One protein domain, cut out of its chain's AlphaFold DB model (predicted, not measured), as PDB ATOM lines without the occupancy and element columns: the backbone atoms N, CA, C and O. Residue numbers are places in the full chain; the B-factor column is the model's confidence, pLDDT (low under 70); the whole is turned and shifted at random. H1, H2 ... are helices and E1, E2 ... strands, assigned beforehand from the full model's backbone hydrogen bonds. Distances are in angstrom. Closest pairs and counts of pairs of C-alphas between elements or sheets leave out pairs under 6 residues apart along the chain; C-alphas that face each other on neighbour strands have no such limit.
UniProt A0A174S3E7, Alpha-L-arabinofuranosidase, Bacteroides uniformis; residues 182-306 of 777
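This is residues 182 to 306 of the 777 residues of the protein "Alpha-L-arabinofuranosidase" of Bacteroides uniformis (UniProt A0A174S3E7). Two twisted sheets lie face to face as an elongated sandwich, one of four strands, E4, E2, E6 and E7, and one of three, E5, E1 and E8. The short helix H1 lies at one end of the sandwich, and E3 with the turn after it lies at the other. The printed part has 125 residues, with one named helix and eight named strands in the order E1, H1, E2, E3, E4, E5, E6, E7, E8, and its class is mostly strand. The larger sheet runs E4, E2, E6, E7, all antiparallel; the smaller runs E5, E1, E8 and is mixed. The whole is compact, with a radius of gyration of the C-alphas of 15.6 A, and spans 54 by 29 by 20 A.

In the larger sheet, E4 is residues 221 to 230, 26.1 A long; E2 is residues 196 to 206, 29.4 A; E6 is residues 258 to 269, 31.7 A; and E7 is residues 275 to 285, 27.3 A. In the smaller sheet, E5 is residues 243 to 251, 24.8 A; E1 is residues 182 to 187, 16.9 A; and E8 is residues 290 to 295, 16.3 A. H1 is residues 190 to 195 and E3 residues 208 to 210. C-alpha 182 is at (110.662, 125.882, 115.003), C-alpha 258 at (101.812, 130.283, 109.679) and C-alpha 295 at (117.448, 121.081, 99.634).

E2 and E6 are antiparallel, with N 202 and O 264 2.9 A apart, within hydrogen-bond range. E4 and E2 are antiparallel, with N 224 and O 203 at 2.8 A. E6 and E7 form a hairpin, with N 265 and O 278 at 2.8 A. E4 bends by 53 degrees at residue 227, E6 by 57 degrees at residue 261 and E7 by 68 degrees at residue 282. The two sheets form a sandwich, two sheets face to face, with strands at 29 degrees to each other. In the smaller sheet E5 and E1 are antiparallel, with N 185 and O 246 at 2.9 A, and E1 and E8 are parallel, with N 293 and O 184 at 2.8 A. The closest C-alphas of E7 and E8 are those of Val 285 and Thr 291, 5.8 A apart. H1 only grazes each sheet, and in it every O i to N i+4 pair is within hydrogen-bond range. E2 runs on into E3 at 42 degrees; E3 pairs with no named strand, but its residues 209 to 210 pair antiparallel with residues 215 to 216.

The farthest C-alphas, those of Ala 212 and Pro 306, are 55.1 A apart. The printed part has no cut. The link from E4 to E5, residues 231 to 242, is long. The mean pLDDT of the printed part is 88.1; residues 232 to 236 and 271 to 273 are under 70.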
ATOM      1  N   VAL A 182     109.227 125.860 115.339       92.81
ATOM      2  CA  VAL A 182     110.662 125.882 115.003       92.81
ATOM      3  C   VAL A 182     110.831 125.719 113.498       92.81
ATOM      4  O   VAL A 182     110.242 124.813 112.910       92.81
ATOM      5  N   LEU A 183     111.645 126.569 112.880       94.31
ATOM      6  CA  LEU A 183     112.107 126.424 111.503       94.31
ATOM      7  C   LEU A 183     113.567 125.975 111.519       94.31
ATOM      8  O   LEU A 183     114.386 126.613 112.170       94.31
ATOM      9  N   GLU A 184     113.896 124.916 110.787       93.19
ATOM     10  CA  GLU A 184     115.276 124.500 110.533       93.19
ATOM     11  C   GLU A 184     115.555 124.477 109.035       93.19
ATOM     12  O   GLU A 184     114.785 123.894 108.269       93.19
ATOM     13  N   LEU A 185     116.671 125.075 108.626       93.50
ATOM     14  CA  LEU A 185     117.171 125.026 107.256       93.50
ATOM     15  C   LEU A 185     118.356 124.062 107.180       93.50
ATOM     16  O   LEU A 185     119.257 124.132 108.019       93.50
ATOM     17  N   LYS A 186     118.361 123.170 106.184       93.44
ATOM     18  CA  LYS A 186     119.424 122.174 105.990       93.44
ATOM     19  C   LYS A 186     119.874 122.045 104.533       93.44
ATOM     20  O   LYS A 186     119.048 122.041 103.621       93.44
ATOM     21  N   GLU A 187     121.173 121.869 104.330       92.88
ATOM     22  CA  GLU A 187     121.794 121.547 103.043       92.88
ATOM     23  C   GLU A 187     121.903 120.024 102.879       92.88
ATOM     24  O   GLU A 187     122.233 119.308 103.821       92.88
ATOM     25  N   LYS A 188     121.585 119.514 101.690       92.31
ATOM     26  CA  LYS A 188     121.597 118.076 101.382       92.31
ATOM     27  C   LYS A 188     122.837 117.660 100.585       92.31
ATOM     28  O   LYS A 188     123.193 116.488 100.589       92.31
ATOM     29  N   SER A 189     123.460 118.586  99.861       88.94
ATOM     30  CA  SER A 189     124.705 118.332  99.139       88.94
ATOM     31  C   SER A 189     125.896 118.585 100.060       88.94
ATOM     32  O   SER A 189     126.134 119.720 100.467       88.94
ATOM     33  N   GLU A 190     126.647 117.528 100.372       82.56
ATOM     34  CA  GLU A 190     127.897 117.615 101.140       82.56
ATOM     35  C   GLU A 190     128.886 118.590 100.493       82.56
ATOM     36  O   GLU A 190     129.453 119.447 101.172       82.56
ATOM     37  N   GLU A 191     129.057 118.501  99.172       81.06
ATOM     38  CA  GLU A 191     129.953 119.392  98.438       81.06
ATOM     39  C   GLU A 191     129.469 120.840  98.523       81.06
ATOM     40  O   GLU A 191     130.248 121.732  98.853       81.06
ATOM     41  N   ALA A 192     128.169 121.086  98.323       87.62
ATOM     42  CA  ALA A 192     127.637 122.440  98.438       87.62
ATOM     43  C   ALA A 192     127.804 122.997  99.857       87.62
ATOM     44  O   ALA A 192     128.181 124.155 100.016       87.62
ATOM     45  N   TYR A 193     127.571 122.182 100.888       87.12
ATOM     46  CA  TYR A 193     127.785 122.583 102.276       87.12
ATOM     47  C   TYR A 193     129.247 122.971 102.523       87.12
ATOM     48  O   TYR A 193     129.506 124.050 103.047       87.12
ATOM     49  N   ARG A 194     130.206 122.152 102.066       77.81
ATOM     50  CA  ARG A 194     131.649 122.415 102.211       77.81
ATOM     51  C   ARG A 194     132.089 123.702 101.519       77.81
ATOM     52  O   ARG A 194     132.899 124.447 102.064       77.81
ATOM     53  N   TYR A 195     131.581 123.956 100.316       83.06
ATOM     54  CA  TYR A 195     131.928 125.155  99.555       83.06
ATOM     55  C   TYR A 195     131.157 126.402 100.003       83.06
ATOM     56  O   TYR A 195     131.405 127.496  99.497       83.06
ATOM     57  N   SER A 196     130.260 126.277 100.982       87.00
ATOM     58  CA  SER A 196     129.547 127.407 101.568       87.00
ATOM     59  C   SER A 196     130.332 127.986 102.741       87.00
ATOM     60  O   SER A 196     130.537 127.331 103.754       87.00
ATOM     61  N   LYS A 197     130.755 129.245 102.624       85.44
ATOM     62  CA  LYS A 197     131.509 129.953 103.668       85.44
ATOM     63  C   LYS A 197     130.586 130.554 104.726       85.44
ATOM     64  O   LYS A 197     130.785 130.418 105.927       85.44
ATOM     65  N   SER A 198     129.598 131.298 104.254       90.56
ATOM     66  CA  SER A 198     128.631 132.025 105.076       90.56
ATOM     67  C   SER A 198     127.385 132.297 104.250       90.56
ATOM     68  O   SER A 198     127.405 132.142 103.026       90.56
ATOM     69  N   PHE A 199     126.301 132.710 104.891       93.44
ATOM     70  CA  PHE A 199     125.096 133.109 104.186       93.44
ATOM     71  C   PHE A 199     124.332 134.210 104.912       93.44
ATOM     72  O   PHE A 199     124.447 134.385 106.120       93.44
ATOM     73  N   SER A 200     123.527 134.950 104.161       94.56
ATOM     74  CA  SER A 200     122.479 135.803 104.718       94.56
ATOM     75  C   SER A 200     121.127 135.134 104.517       94.56
ATOM     76  O   SER A 200     120.916 134.468 103.501       94.56
ATOM     77  N   VAL A 201     120.207 135.322 105.454       95.44
ATOM     78  CA  VAL A 201     118.831 134.839 105.342       95.44
ATOM     79  C   VAL A 201     117.848 135.972 105.590       95.44
ATOM     80  O   VAL A 201     118.051 136.780 106.499       95.44
ATOM     81  N   SER A 202     116.782 136.016 104.790       96.00
ATOM     82  CA  SER A 202     115.676 136.939 105.012       96.00
ATOM     83  C   SER A 202     114.290 136.338 104.800       96.00
ATOM     84  O   SER A 202     114.084 135.520 103.900       96.00
ATOM     85  N   TYR A 203     113.344 136.702 105.670       96.19
ATOM     86  CA  TYR A 203     111.936 136.279 105.625       96.19
ATOM     87  C   TYR A 203     111.050 137.120 106.554       96.19
ATOM     88  O   TYR A 203     111.541 137.818 107.433       96.19
ATOM     89  N   GLU A 204     109.726 137.028 106.399       95.06
ATOM     90  CA  GLU A 204     108.763 137.723 107.267       95.06
ATOM     91  C   GLU A 204     108.039 136.784 108.238       95.06
ATOM     92  O   GLU A 204     107.457 135.770 107.837       95.06
ATOM     93  N   VAL A 205     107.995 137.170 109.516       94.50
ATOM     94  CA  VAL A 205     107.315 136.432 110.596       94.50
ATOM     95  C   VAL A 205     106.287 137.301 111.321       94.50
ATOM     96  O   VAL A 205     106.393 138.527 111.260       94.50
ATOM     97  N   PRO A 206     105.294 136.726 112.028       95.44
ATOM     98  CA  PRO A 206     104.354 137.516 112.819       95.44
ATOM     99  C   PRO A 206     105.075 138.332 113.895       95.44
ATOM    100  O   PRO A 206     105.921 137.804 114.612       95.44
ATOM    101  N   SER A 207     104.730 139.612 114.028       94.56
ATOM    102  CA  SER A 207     105.453 140.538 114.911       94.56
ATOM    103  C   SER A 207     105.077 140.428 116.388       94.56
ATOM    104  O   SER A 207     105.853 140.864 117.242       94.56
ATOM    105  N   ALA A 208     103.897 139.880 116.694       95.44
ATOM    106  CA  ALA A 208     103.383 139.790 118.052       95.44
ATOM    107  C   ALA A 208     102.483 138.568 118.278       95.44
ATOM    108  O   ALA A 208     101.853 138.046 117.352       95.44
ATOM    109  N   PHE A 209     102.388 138.150 119.540       96.19
ATOM    110  CA  PHE A 209     101.535 137.067 120.014       96.19
ATOM    111  C   PHE A 209     100.565 137.557 121.088       96.19
ATOM    112  O   PHE A 209     100.946 138.237 122.039       96.19
ATOM    113  N   ASN A 210      99.295 137.178 120.966       96.00
ATOM    114  CA  ASN A 210      98.265 137.531 121.930       96.00
ATOM    115  C   ASN A 210      97.964 136.332 122.837       96.00
ATOM    116  O   ASN A 210      97.337 135.360 122.409       96.00
ATOM    117  N   VAL A 211      98.372 136.413 124.107       96.94
ATOM    118  CA  VAL A 211      98.173 135.335 125.096       96.94
ATOM    119  C   VAL A 211      96.688 135.073 125.362       96.94
ATOM    120  O   VAL A 211      96.287 133.923 125.530       96.94
ATOM    121  N   ALA A 212      95.846 136.112 125.323       94.81
ATOM    122  CA  ALA A 212      94.415 135.995 125.600       94.81
ATOM    123  C   ALA A 212      93.647 135.220 124.517       94.81
ATOM    124  O   ALA A 212      92.624 134.605 124.816       94.81
ATOM    125  N   THR A 213      94.115 135.251 123.266       93.00
ATOM    126  CA  THR A 213      93.531 134.473 122.158       93.00
ATOM    127  C   THR A 213      94.338 133.221 121.826       93.00
ATOM    128  O   THR A 213      93.829 132.310 121.170       93.00
ATOM    129  N   GLY A 214      95.595 133.164 122.274       93.00
ATOM    130  CA  GLY A 214      96.547 132.120 121.936       93.00
ATOM    131  C   GLY A 214      96.908 132.098 120.455       93.00
ATOM    132  O   GLY A 214      97.091 131.008 119.907       93.00
ATOM    133  N   LYS A 215      96.942 133.262 119.798       93.44
ATOM    134  CA  LYS A 215      97.227 133.402 118.364       93.44
ATOM    135  C   LYS A 215      98.209 134.551 118.107       93.44
ATOM    136  O   LYS A 215      98.169 135.544 118.839       93.44
ATOM    137  N   PRO A 216      99.036 134.463 117.052       94.25
ATOM    138  CA  PRO A 216      99.747 135.620 116.522       94.25
ATOM    139  C   PRO A 216      98.769 136.716 116.077       94.25
ATOM    140  O   PRO A 216      97.647 136.417 115.654       94.25
ATOM    141  N   GLU A 217      99.182 137.980 116.159       90.38
ATOM    142  CA  GLU A 217      98.366 139.096 115.672       90.38
ATOM    143  C   GLU A 217      98.237 139.057 114.142       90.38
ATOM    144  O   GLU A 217      99.213 138.901 113.408       90.38
ATOM    145  N   ALA A 218      97.006 139.184 113.643       84.00
ATOM    146  CA  ALA A 218      96.739 139.108 112.213       84.00
ATOM    147  C   ALA A 218      97.265 140.352 111.478       84.00
ATOM    148  O   ALA A 218      97.056 141.481 111.922       84.00
ATOM    149  N   GLY A 219      97.900 140.142 110.321       79.69
ATOM    150  CA  GLY A 219      98.306 141.214 109.404       79.69
ATOM    151  C   GLY A 219      99.497 142.066 109.855       79.69
ATOM    152  O   GLY A 219      99.814 143.032 109.169       79.69
ATOM    153  N   SER A 220     100.154 141.723 110.968       85.94
ATOM    154  CA  SER A 220     101.355 142.414 111.447       85.94
ATOM    155  C   SER A 220     102.561 141.480 111.383       85.94
ATOM    156  O   SER A 220     102.612 140.472 112.090       85.94
ATOM    157  N   THR A 221     103.524 141.808 110.521       93.56
ATOM    158  CA  THR A 221     104.769 141.053 110.346       93.56
ATOM    159  C   THR A 221     105.993 141.915 110.637       93.56
ATOM    160  O   THR A 221     105.940 143.144 110.711       93.56
ATOM    161  N   ILE A 222     107.111 141.239 110.854       93.44
ATOM    162  CA  ILE A 222     108.446 141.804 110.954       93.44
ATOM    163  C   ILE A 222     109.348 141.072 109.959       93.44
ATOM    164  O   ILE A 222     109.293 139.846 109.861       93.44
ATOM    165  N   ALA A 223     110.187 141.833 109.254       92.88
ATOM    166  CA  ALA A 223     111.282 141.290 108.465       92.88
ATOM    167  C   ALA A 223     112.416 140.814 109.382       92.88
ATOM    168  O   ALA A 223     112.910 141.560 110.230       92.88
ATOM    169  N   VAL A 224     112.797 139.557 109.207       92.75
ATOM    170  CA  VAL A 224     114.032 138.976 109.716       92.75
ATOM    171  C   VAL A 224     115.052 139.126 108.604       92.75
ATOM    172  O   VAL A 224     114.839 138.583 107.526       92.75
ATOM    173  N   ASP A 225     116.137 139.845 108.869       92.62
ATOM    174  CA  ASP A 225     117.253 140.042 107.947       92.62
ATOM    175  C   ASP A 225     118.549 139.819 108.728       92.62
ATOM    176  O   ASP A 225     118.988 140.685 109.484       92.62
ATOM    177  N   VAL A 226     119.144 138.634 108.587       92.19
ATOM    178  CA  VAL A 226     120.383 138.272 109.291       92.19
ATOM    179  C   VAL A 226     121.454 137.969 108.257       92.19
ATOM    180  O   VAL A 226     121.272 137.098 107.406       92.19
ATOM    181  N   SER A 227     122.559 138.708 108.309       92.25
ATOM    182  CA  SER A 227     123.654 138.618 107.345       92.25
ATOM    183  C   SER A 227     124.879 137.905 107.903       92.25
ATOM    184  O   SER A 227     125.088 137.873 109.112       92.25
ATOM    185  N   ASP A 228     125.705 137.383 106.994       88.19
ATOM    186  CA  ASP A 228     127.029 136.814 107.288       88.19
ATOM    187  C   ASP A 228     127.031 135.726 108.378       88.19
ATOM    188  O   ASP A 228     127.970 135.601 109.162       88.19
ATOM    189  N   ILE A 229     125.987 134.893 108.398       89.50
ATOM    190  CA  ILE A 229     125.902 133.713 109.257       89.50
ATOM    191  C   ILE A 229     126.972 132.721 108.786       89.50
ATOM    192  O   ILE A 229     126.905 132.277 107.634       89.50
ATOM    193  N   PRO A 230     127.960 132.361 109.619       86.94
ATOM    194  CA  PRO A 230     128.970 131.386 109.236       86.94
ATOM    195  C   PRO A 230     128.328 130.008 109.065       86.94
ATOM    196  O   PRO A 230     127.487 129.601 109.869       86.94
ATOM    197  N   VAL A 231     128.735 129.279 108.026       84.19
ATOM    198  CA  VAL A 231     128.372 127.864 107.902       84.19
ATOM    199  C   VAL A 231     129.264 127.068 108.861       84.19
ATOM    200  O   VAL A 231     130.485 127.232 108.809       84.19
ATOM    201  N   PRO A 232     128.704 126.232 109.754       69.81
ATOM    202  CA  PRO A 232     129.508 125.462 110.698       69.81
ATOM    203  C   PRO A 232     130.470 124.494 109.984       69.81
ATOM    204  O   PRO A 232     130.048 123.518 109.360       69.81
ATOM    205  N   GLY A 233     131.778 124.744 110.071       58.16
ATOM    206  CA  GLY A 233     132.793 123.824 109.547       58.16
ATOM    207  C   GLY A 233     132.728 122.458 110.243       58.16
ATOM    208  O   GLY A 233     132.356 122.385 111.411       58.16
ATOM    209  N   GLY A 234     133.032 121.379 109.514       51.62
ATOM    210  CA  GLY A 234     133.219 120.038 110.096       51.62
ATOM    211  C   GLY A 234     131.965 119.334 110.637       51.62
ATOM    212  O   GLY A 234     132.070 118.239 111.178       51.62
ATOM    213  N   SER A 235     130.769 119.914 110.482       61.78
ATOM    214  CA  SER A 235     129.536 119.312 111.009       61.78
ATOM    215  C   SER A 235     129.194 117.985 110.330       61.78
ATOM    216  O   SER A 235     129.122 117.913 109.102       61.78
ATOM    217  N   GLU A 236     128.930 116.946 111.128       63.25
ATOM    218  CA  GLU A 236     128.403 115.682 110.613       63.25
ATOM    219  C   GLU A 236     126.982 115.877 110.057       63.25
ATOM    220  O   GLU A 236     126.190 116.643 110.622       63.25
ATOM    221  N   PRO A 237     126.623 115.183 108.964       78.75
ATOM    222  CA  PRO A 237     125.240 115.159 108.522       78.75
ATOM    223  C   PRO A 237     124.363 114.433 109.553       78.75
ATOM    224  O   PRO A 237     124.808 113.520 110.248       78.75
ATOM    225  N   ASP A 238     123.086 114.806 109.623       77.88
ATOM    226  CA  ASP A 238     122.104 114.069 110.417       77.88
ATOM    227  C   ASP A 238     121.866 112.644 109.871       77.88
ATOM    228  O   ASP A 238     122.360 112.261 108.810       77.88
ATOM    229  N   GLU A 239     121.052 111.847 110.571       78.06
ATOM    230  CA  GLU A 239     120.680 110.476 110.170       78.06
ATOM    231  C   GLU A 239     120.094 110.362 108.743       78.06
ATOM    232  O   GLU A 239     120.031 109.273 108.179       78.06
ATOM    233  N   ASN A 240     119.673 111.484 108.149       75.88
ATOM    234  CA  ASN A 240     119.123 111.572 106.800       75.88
ATOM    235  C   ASN A 240     120.114 112.165 105.781       75.88
ATOM    236  O   ASN A 240     119.694 112.520 104.672       75.88
ATOM    237  N   GLY A 241     121.393 112.309 106.136       80.25
ATOM    238  CA  GLY A 241     122.430 112.837 105.252       80.25
ATOM    239  C   GLY A 241     122.348 114.351 105.028       80.25
ATOM    240  O   GLY A 241     122.723 114.811 103.955       80.25
ATOM    241  N   CYS A 242     121.772 115.122 105.959       85.62
ATOM    242  CA  CYS A 242     121.567 116.567 105.799       85.62
ATOM    243  C   CYS A 242     122.363 117.384 106.829       85.62
ATOM    244  O   CYS A 242     122.367 117.064 108.015       85.62
ATOM    245  N   TYR A 243     122.955 118.492 106.388       86.88
ATOM    246  CA  TYR A 243     123.777 119.399 107.187       86.88
ATOM    247  C   TYR A 243     122.962 120.607 107.656       86.88
ATOM    248  O   TYR A 243     122.253 121.226 106.861       86.88
ATOM    249  N   ALA A 244     123.029 120.953 108.941       88.56
ATOM    250  CA  ALA A 244     122.272 122.076 109.495       88.56
ATOM    251  C   ALA A 244     122.868 123.432 109.077       88.56
ATOM    252  O   ALA A 244     124.068 123.642 109.191       88.56
ATOM    253  N   LEU A 245     122.021 124.363 108.624       91.00
ATOM    254  CA  LEU A 245     122.420 125.733 108.276       91.00
ATOM    255  C   LEU A 245     122.036 126.723 109.378       91.00
ATOM    256  O   LEU A 245     122.884 127.432 109.913       91.00
ATOM    257  N   CYS A 246     120.750 126.776 109.730       90.50
ATOM    258  CA  CYS A 246     120.273 127.573 110.856       90.50
ATOM    259  C   CYS A 246     118.926 127.089 111.398       90.50
ATOM    260  O   CYS A 246     118.210 126.309 110.761       90.50
ATOM    261  N   ARG A 247     118.585 127.595 112.584       91.62
ATOM    262  CA  ARG A 247     117.327 127.386 113.296       91.62
ATOM    263  C   ARG A 247     116.729 128.717 113.752       91.62
ATOM    264  O   ARG A 247     117.452 129.601 114.214       91.62
ATOM    265  N   ASP A 248     115.400 128.809 113.709       94.00
ATOM    266  CA  ASP A 248     114.631 129.928 114.256       94.00
ATOM    267  C   ASP A 248     113.338 129.493 114.975       94.00
ATOM    268  O   ASP A 248     112.830 128.395 114.740       94.00
ATOM    269  N   TYR A 249     112.788 130.371 115.821       93.38
ATOM    270  CA  TYR A 249     111.520 130.196 116.536       93.38
ATOM    271  C   TYR A 249     110.518 131.269 116.108       93.38
ATOM    272  O   TYR A 249     110.784 132.464 116.208       93.38
ATOM    273  N   ILE A 250     109.344 130.838 115.654       94.94
ATOM    274  CA  ILE A 250     108.378 131.694 114.960       94.94
ATOM    275  C   ILE A 250     107.018 131.593 115.642       94.94
ATOM    276  O   ILE A 250     106.520 130.490 115.870       94.94
ATOM    277  N   PHE A 251     106.371 132.722 115.941       96.19
ATOM    278  CA  PHE A 251     104.991 132.703 116.428       96.19
ATOM    279  C   PHE A 251     104.061 132.040 115.412       96.19
ATOM    280  O   PHE A 251     104.030 132.405 114.239       96.19
ATOM    281  N   ALA A 252     103.267 131.073 115.867       92.94
ATOM    282  CA  ALA A 252     102.356 130.331 115.004       92.94
ATOM    283  C   ALA A 252     101.051 130.004 115.734       92.94
ATOM    284  O   ALA A 252     101.010 129.883 116.958       92.94
ATOM    285  N   SER A 253      99.963 129.832 114.983       88.81
ATOM    286  CA  SER A 253      98.705 129.314 115.532       88.81
ATOM    287  C   SER A 253      98.745 127.787 115.651       88.81
ATOM    288  O   SER A 253      99.444 127.110 114.896       88.81
ATOM    289  N   ALA A 254      97.955 127.218 116.567       82.81
ATOM    290  CA  ALA A 254      97.624 125.793 116.478       82.81
ATOM    291  C   ALA A 254      96.741 125.516 115.252       82.81
ATOM    292  O   ALA A 254      95.927 126.357 114.870       82.81
ATOM    293  N   GLY A 255      96.873 124.322 114.672       81.50
ATOM    294  CA  GLY A 255      96.143 123.938 113.465       81.50
ATOM    295  C   GLY A 255      96.814 124.490 112.208       81.50
ATOM    296  O   GLY A 255      97.824 123.945 111.780       81.50
ATOM    297  N   GLU A 256      96.259 125.561 111.633       78.38
ATOM    298  CA  GLU A 256      96.664 126.123 110.329       78.38
ATOM    299  C   GLU A 256      98.107 126.659 110.281       78.38
ATOM    300  O   GLU A 256      98.674 126.789 109.195       78.38
ATOM    301  N   GLY A 257      98.721 126.930 111.438       89.62
ATOM    302  CA  GLY A 257     100.103 127.395 111.526       89.62
ATOM    303  C   GLY A 257     100.298 128.824 111.011       89.62
ATOM    304  O   GLY A 257      99.437 129.685 111.186       89.62
ATOM    305  N   TYR A 258     101.460 129.075 110.418       93.75
ATOM    306  CA  TYR A 258     101.812 130.283 109.679       93.75
ATOM    307  C   TYR A 258     102.533 129.881 108.386       93.75
ATOM    308  O   TYR A 258     103.337 128.950 108.381       93.75
ATOM    309  N   THR A 259     102.229 130.557 107.278       95.25
ATOM    310  CA  THR A 259     102.934 130.359 106.004       95.25
ATOM    311  C   THR A 259     103.866 131.539 105.797       95.25
ATOM    312  O   THR A 259     103.399 132.650 105.569       95.25
ATOM    313  N   ILE A 260     105.167 131.285 105.864       96.00
ATOM    314  CA  ILE A 260     106.201 132.249 105.505       96.00
ATOM    315  C   ILE A 260     106.161 132.392 103.975       96.00
ATOM    316  O   ILE A 260     106.379 131.391 103.281       96.00
ATOM    317  N   PRO A 261     105.856 133.582 103.424       94.69
ATOM    318  CA  PRO A 261     105.676 133.741 101.981       94.69
ATOM    319  C   PRO A 261     106.934 133.388 101.186       94.69
ATOM    320  O   PRO A 261     106.851 132.699 100.168       94.69
ATOM    321  N   SER A 262     108.091 133.822 101.683       96.44
ATOM    322  CA  SER A 262     109.389 133.633 101.049       96.44
ATOM    323  C   SER A 262     110.495 133.587 102.101       96.44
ATOM    324  O   SER A 262     110.499 134.400 103.027       96.44
ATOM    325  N   VAL A 263     111.403 132.619 101.965       97.00
ATOM    326  CA  VAL A 263     112.686 132.556 102.674       97.00
ATOM    327  C   VAL A 263     113.790 132.691 101.635       97.00
ATOM    328  O   VAL A 263     113.944 131.824 100.773       97.00
ATOM    329  N   ILE A 264     114.551 133.777 101.708       96.88
ATOM    330  CA  ILE A 264     115.634 134.088 100.779       96.88
ATOM    331  C   ILE A 264     116.959 133.769 101.461       96.88
ATOM    332  O   ILE A 264     117.250 134.278 102.536       96.88
ATOM    333  N   LEU A 265     117.773 132.945 100.813       95.94
ATOM    334  CA  LEU A 265     119.138 132.625 101.210       95.94
ATOM    335  C   LEU A 265     120.106 133.275 100.229       95.94
ATOM    336  O   LEU A 265     119.938 133.136  99.020       95.94
ATOM    337  N   LYS A 266     121.125 133.959 100.742       94.69
ATOM    338  CA  LYS A 266     122.245 134.495  99.963       94.69
ATOM    339  C   LYS A 266     123.537 133.869 100.465       94.69
ATOM    340  O   LYS A 266     124.082 134.339 101.460       94.69
ATOM    341  N   GLY A 267     123.973 132.783  99.839       92.88
ATOM    342  CA  GLY A 267     125.188 132.067 100.224       92.88
ATOM    343  C   GLY A 267     126.432 132.633  99.547       92.88
ATOM    344  O   GLY A 267     126.360 133.053  98.396       92.88
ATOM    345  N   LYS A 268     127.555 132.639 100.269       89.19
ATOM    346  CA  LYS A 268     128.889 133.021  99.791       89.19
ATOM    347  C   LYS A 268     129.765 131.779  99.658       89.19
ATOM    348  O   LYS A 268     129.845 130.984 100.597       89.19
ATOM    349  N   ASN A 269     130.450 131.649  98.526       82.19
ATOM    350  CA  ASN A 269     131.378 130.545  98.263       82.19
ATOM    351  C   ASN A 269     132.726 130.735  99.005       82.19
ATOM    352  O   ASN A 269     133.188 131.864  99.195       82.19
ATOM    353  N   THR A 270     133.359 129.638  99.426       72.81
ATOM    354  CA  THR A 270     134.704 129.609 100.027       72.81
ATOM    355  C   THR A 270     135.832 129.974  99.056       72.81
ATOM    356  O   THR A 270     136.863 130.456  99.515       72.81
ATOM    357  N   ILE A 271     135.643 129.802  97.743       67.44
ATOM    358  CA  ILE A 271     136.684 129.981  96.716       67.44
ATOM    359  C   ILE A 271     136.711 131.405  96.156       67.44
ATOM    360  O   ILE A 271     137.735 132.078  96.203       67.44
ATOM    361  N   ASN A 272     135.598 131.860  95.578       66.12
ATOM    362  CA  ASN A 272     135.565 133.045  94.712       66.12
ATOM    363  C   ASN A 272     134.701 134.193  95.259       66.12
ATOM    364  O   ASN A 272     134.544 135.210  94.592       66.12
ATOM    365  N   ALA A 273     134.172 134.043  96.478       64.19
ATOM    366  CA  ALA A 273     133.225 134.969  97.101       64.19
ATOM    367  C   ALA A 273     131.941 135.225  96.283       64.19
ATOM    368  O   ALA A 273     131.216 136.172  96.589       64.19
ATOM    369  N   ASP A 274     131.627 134.378  95.292       70.75
ATOM    370  CA  ASP A 274     130.385 134.496  94.532       70.75
ATOM    371  C   ASP A 274     129.179 134.340  95.457       70.75
ATOM    372  O   ASP A 274     129.141 133.465  96.332       70.75
ATOM    373  N   GLU A 275     128.178 135.186  95.222       81.81
ATOM    374  CA  GLU A 275     126.914 135.154  95.940       81.81
ATOM    375  C   GLU A 275     125.852 134.404  95.135       81.81
ATOM    376  O   GLU A 275     125.496 134.785  94.016       81.81
ATOM    377  N   ARG A 276     125.276 133.361  95.730       88.44
ATOM    378  CA  ARG A 276     124.094 132.683  95.195       88.44
ATOM    379  C   ARG A 276     122.868 133.088  95.989       88.44
ATOM    380  O   ARG A 276     122.810 132.876  97.194       88.44
ATOM    381  N   THR A 277     121.850 133.582  95.288       93.62
ATOM    382  CA  THR A 277     120.526 133.813  95.876       93.62
ATOM    383  C   THR A 277     119.599 132.633  95.586       93.62
ATOM    384  O   THR A 277     119.417 132.250  94.429       93.62
ATOM    385  N   LYS A 278     118.985 132.069  96.627       94.50
ATOM    386  CA  LYS A 278     117.979 131.011  96.544       94.50
ATOM    387  C   LYS A 278     116.723 131.430  97.297       94.50
ATOM    388  O   LYS A 278     116.793 131.789  98.464       94.50
ATOM    389  N   GLU A 279     115.578 131.340  96.636       95.44
ATOM    390  CA  GLU A 279     114.275 131.614  97.238       95.44
ATOM    391  C   GLU A 279     113.509 130.310  97.506       95.44
ATOM    392  O   GLU A 279     113.439 129.427  96.644       95.44
ATOM    393  N   LEU A 280     112.931 130.198  98.702       94.38
ATOM    394  CA  LEU A 280     112.060 129.106  99.132       94.38
ATOM    395  C   LEU A 280     110.670 129.686  99.423       94.38
ATOM    396  O   LEU A 280     110.467 130.374 100.421       94.38
ATOM    397  N   ALA A 281     109.709 129.418  98.541       95.56
ATOM    398  CA  ALA A 281     108.367 129.984  98.645       95.56
ATOM    399  C   ALA A 281     107.437 129.145  99.540       95.56
ATOM    400  O   ALA A 281     107.461 127.913  99.502       95.56
ATOM    401  N   ASN A 282     106.538 129.823 100.257       95.12
ATOM    402  CA  ASN A 282     105.414 129.242 101.003       95.12
ATOM    403  C   ASN A 282     105.810 128.189 102.061       95.12
ATOM    404  O   ASN A 282     105.198 127.118 102.147       95.12
ATOM    405  N   VAL A 283     106.814 128.486 102.889       95.56
ATOM    406  CA  VAL A 283     107.260 127.591 103.969       95.56
ATOM    407  C   VAL A 283     106.238 127.598 105.108       95.56
ATOM    408  O   VAL A 283     106.002 128.621 105.745       95.56
ATOM    409  N   LYS A 284     105.623 126.446 105.387       94.94
ATOM    410  CA  LYS A 284     104.619 126.308 106.451       94.94
ATOM    411  C   LYS A 284     105.256 125.895 107.772       94.94
ATOM    412  O   LYS A 284     105.915 124.860 107.851       94.94
ATOM    413  N   VAL A 285     104.993 126.666 108.819       93.88
ATOM    414  CA  VAL A 285     105.393 126.366 110.196       93.88
ATOM    415  C   VAL A 285     104.161 126.213 111.074       93.88
ATOM    416  O   VAL A 285     103.179 126.933 110.909       93.88
ATOM    417  N   ALA A 286     104.185 125.267 112.005       91.25
ATOM    418  CA  ALA A 286     103.055 124.985 112.881       91.25
ATOM    419  C   ALA A 286     103.486 125.018 114.343       91.25
ATOM    420  O   ALA A 286     104.563 124.544 114.707       91.25
ATOM    421  N   ARG A 287     102.632 125.593 115.193       91.19
ATOM    422  CA  ARG A 287     102.926 125.733 116.618       91.19
ATOM    423  C   ARG A 287     103.221 124.378 117.245       91.19
ATOM    424  O   ARG A 287     102.501 123.411 116.998       91.19
ATOM    425  N   ASN A 288     104.225 124.343 118.117       86.75
ATOM    426  CA  ASN A 288     104.676 123.127 118.783       86.75
ATOM    427  C   ASN A 288     105.168 122.025 117.826       86.75
ATOM    428  O   ASN A 288     105.088 120.842 118.151       86.75
ATOM    429  N   GLN A 289     105.676 122.407 116.653       87.62
ATOM    430  CA  GLN A 289     106.313 121.509 115.694       87.62
ATOM    431  C   GLN A 289     107.626 122.108 115.190       87.62
ATOM    432  O   GLN A 289     107.812 123.328 115.217       87.62
ATOM    433  N   THR A 290     108.510 121.235 114.711       89.12
ATOM    434  CA  THR A 290     109.701 121.620 113.952       89.12
ATOM    435  C   THR A 290     109.458 121.359 112.473       89.12
ATOM    436  O   THR A 290     109.245 120.217 112.065       89.12
ATOM    437  N   THR A 291     109.508 122.416 111.669       92.12
ATOM    438  CA  THR A 291     109.530 122.335 110.210       92.12
ATOM    439  C   THR A 291     110.979 122.307 109.749       92.12
ATOM    440  O   THR A 291     111.696 123.293 109.896       92.12
ATOM    441  N   VAL A 292     111.395 121.195 109.142       92.12
ATOM    442  CA  VAL A 292     112.717 121.067 108.516       92.12
ATOM    443  C   VAL A 292     112.586 121.308 107.016       92.12
ATOM    444  O   VAL A 292     111.952 120.524 106.308       92.12
ATOM    445  N   VAL A 293     113.204 122.379 106.522       93.69
ATOM    446  CA  VAL A 293     113.330 122.671 105.094       93.69
ATOM    447  C   VAL A 293     114.721 122.262 104.642       93.69
ATOM    448  O   VAL A 293     115.722 122.779 105.129       93.69
ATOM    449  N   LYS A 294     114.783 121.322 103.700       92.12
ATOM    450  CA  LYS A 294     116.041 120.799 103.169       92.12
ATOM    451  C   LYS A 294     116.063 120.803 101.651       92.12
ATOM    452  O   LYS A 294     115.046 120.523 101.017       92.12
ATOM    453  N   GLY A 295     117.225 121.082 101.076       91.44
ATOM    454  CA  GLY A 295     117.448 121.081  99.634       91.44
ATOM    455  C   GLY A 295     118.927 120.944  99.299       91.44
ATOM    456  O   GLY A 295     119.764 121.074 100.183       91.44
ATOM    457  N   SER A 296     119.224 120.653  98.034       92.31
ATOM    458  CA  SER A 296     120.595 120.605  97.519       92.31
ATOM    459  C   SER A 296     120.992 121.961  96.939       92.31
ATOM    460  O   SER A 296     120.164 122.604  96.278       92.31
ATOM    461  N   ASN A 297     122.248 122.367  97.136       91.25
ATOM    462  CA  ASN A 297     122.837 123.552  96.504       91.25
ATOM    463  C   ASN A 297     122.051 124.829  96.855       91.25
ATOM    464  O   ASN A 297     121.707 125.649  95.986       91.25
ATOM    465  N   LEU A 298     121.690 124.958  98.136       92.88
ATOM    466  CA  LEU A 298     120.952 126.097  98.675       92.88
ATOM    467  C   LEU A 298     121.829 127.346  98.725       92.88
ATOM    468  O   LEU A 298     121.354 128.426  98.383       92.88
ATOM    469  N   LEU A 299     123.095 127.183  99.112       91.69
ATOM    470  CA  LEU A 299     124.027 128.286  99.356       91.69
ATOM    471  C   LEU A 299     125.077 128.475  98.252       91.69
ATOM    472  O   LEU A 299     125.498 129.600  98.015       91.69
ATOM    473  N   VAL A 300     125.449 127.417  97.529       89.88
ATOM    474  CA  VAL A 300     126.341 127.478  96.355       89.88
ATOM    475  C   VAL A 300     125.776 126.636  95.213       89.88
ATOM    476  O   VAL A 300     125.012 125.701  95.448       89.88
ATOM    477  N   SER A 301     126.072 127.009  93.968       86.75
ATOM    478  CA  SER A 301     125.628 126.295  92.763       86.75
ATOM    479  C   SER A 301     126.514 125.088  92.482       86.75
ATOM    480  O   SER A 301     127.674 125.084  92.866       86.75
ATOM    481  N   GLU A 302     125.985 124.089  91.781       84.56
ATOM    482  CA  GLU A 302     126.775 122.929  91.351       84.56
ATOM    483  C   GLU A 302     127.915 123.353  90.414       84.56
ATOM    484  O   GLU A 302     129.038 122.895  90.551       84.56
ATOM    485  N   GLU A 303     127.671 124.331  89.539       82.94
ATOM    486  CA  GLU A 303     128.661 124.832  88.583       82.94
ATOM    487  C   GLU A 303     129.807 125.631  89.226       82.94
ATOM    488  O   GLU A 303     130.811 125.888  88.563       82.94
ATOM    489  N   SER A 304     129.663 126.055  90.488       77.62
ATOM    490  CA  SER A 304     130.722 126.762  91.228       77.62
ATOM    491  C   SER A 304     131.508 125.856  92.175       77.62
ATOM    492  O   SER A 304     132.366 126.342  92.915       77.62
ATOM    493  N   ILE A 305     131.233 124.549  92.140       77.69
ATOM    494  CA  ILE A 305     132.000 123.511  92.825       77.69
ATOM    495  C   ILE A 305     133.094 123.022  91.854       77.69
ATOM    496  O   ILE A 305     132.770 122.615  90.735       77.69
ATOM    497  N   PRO A 306     134.388 123.081  92.222       73.31
ATOM    498  CA  PRO A 306     135.477 122.569  91.395       73.31
ATOM    499  C   PRO A 306     135.316 121.084  91.062       73.31
ATOM    500  O   PRO A 306     134.950 120.281  91.916       73.31
TER     501      PRO A 306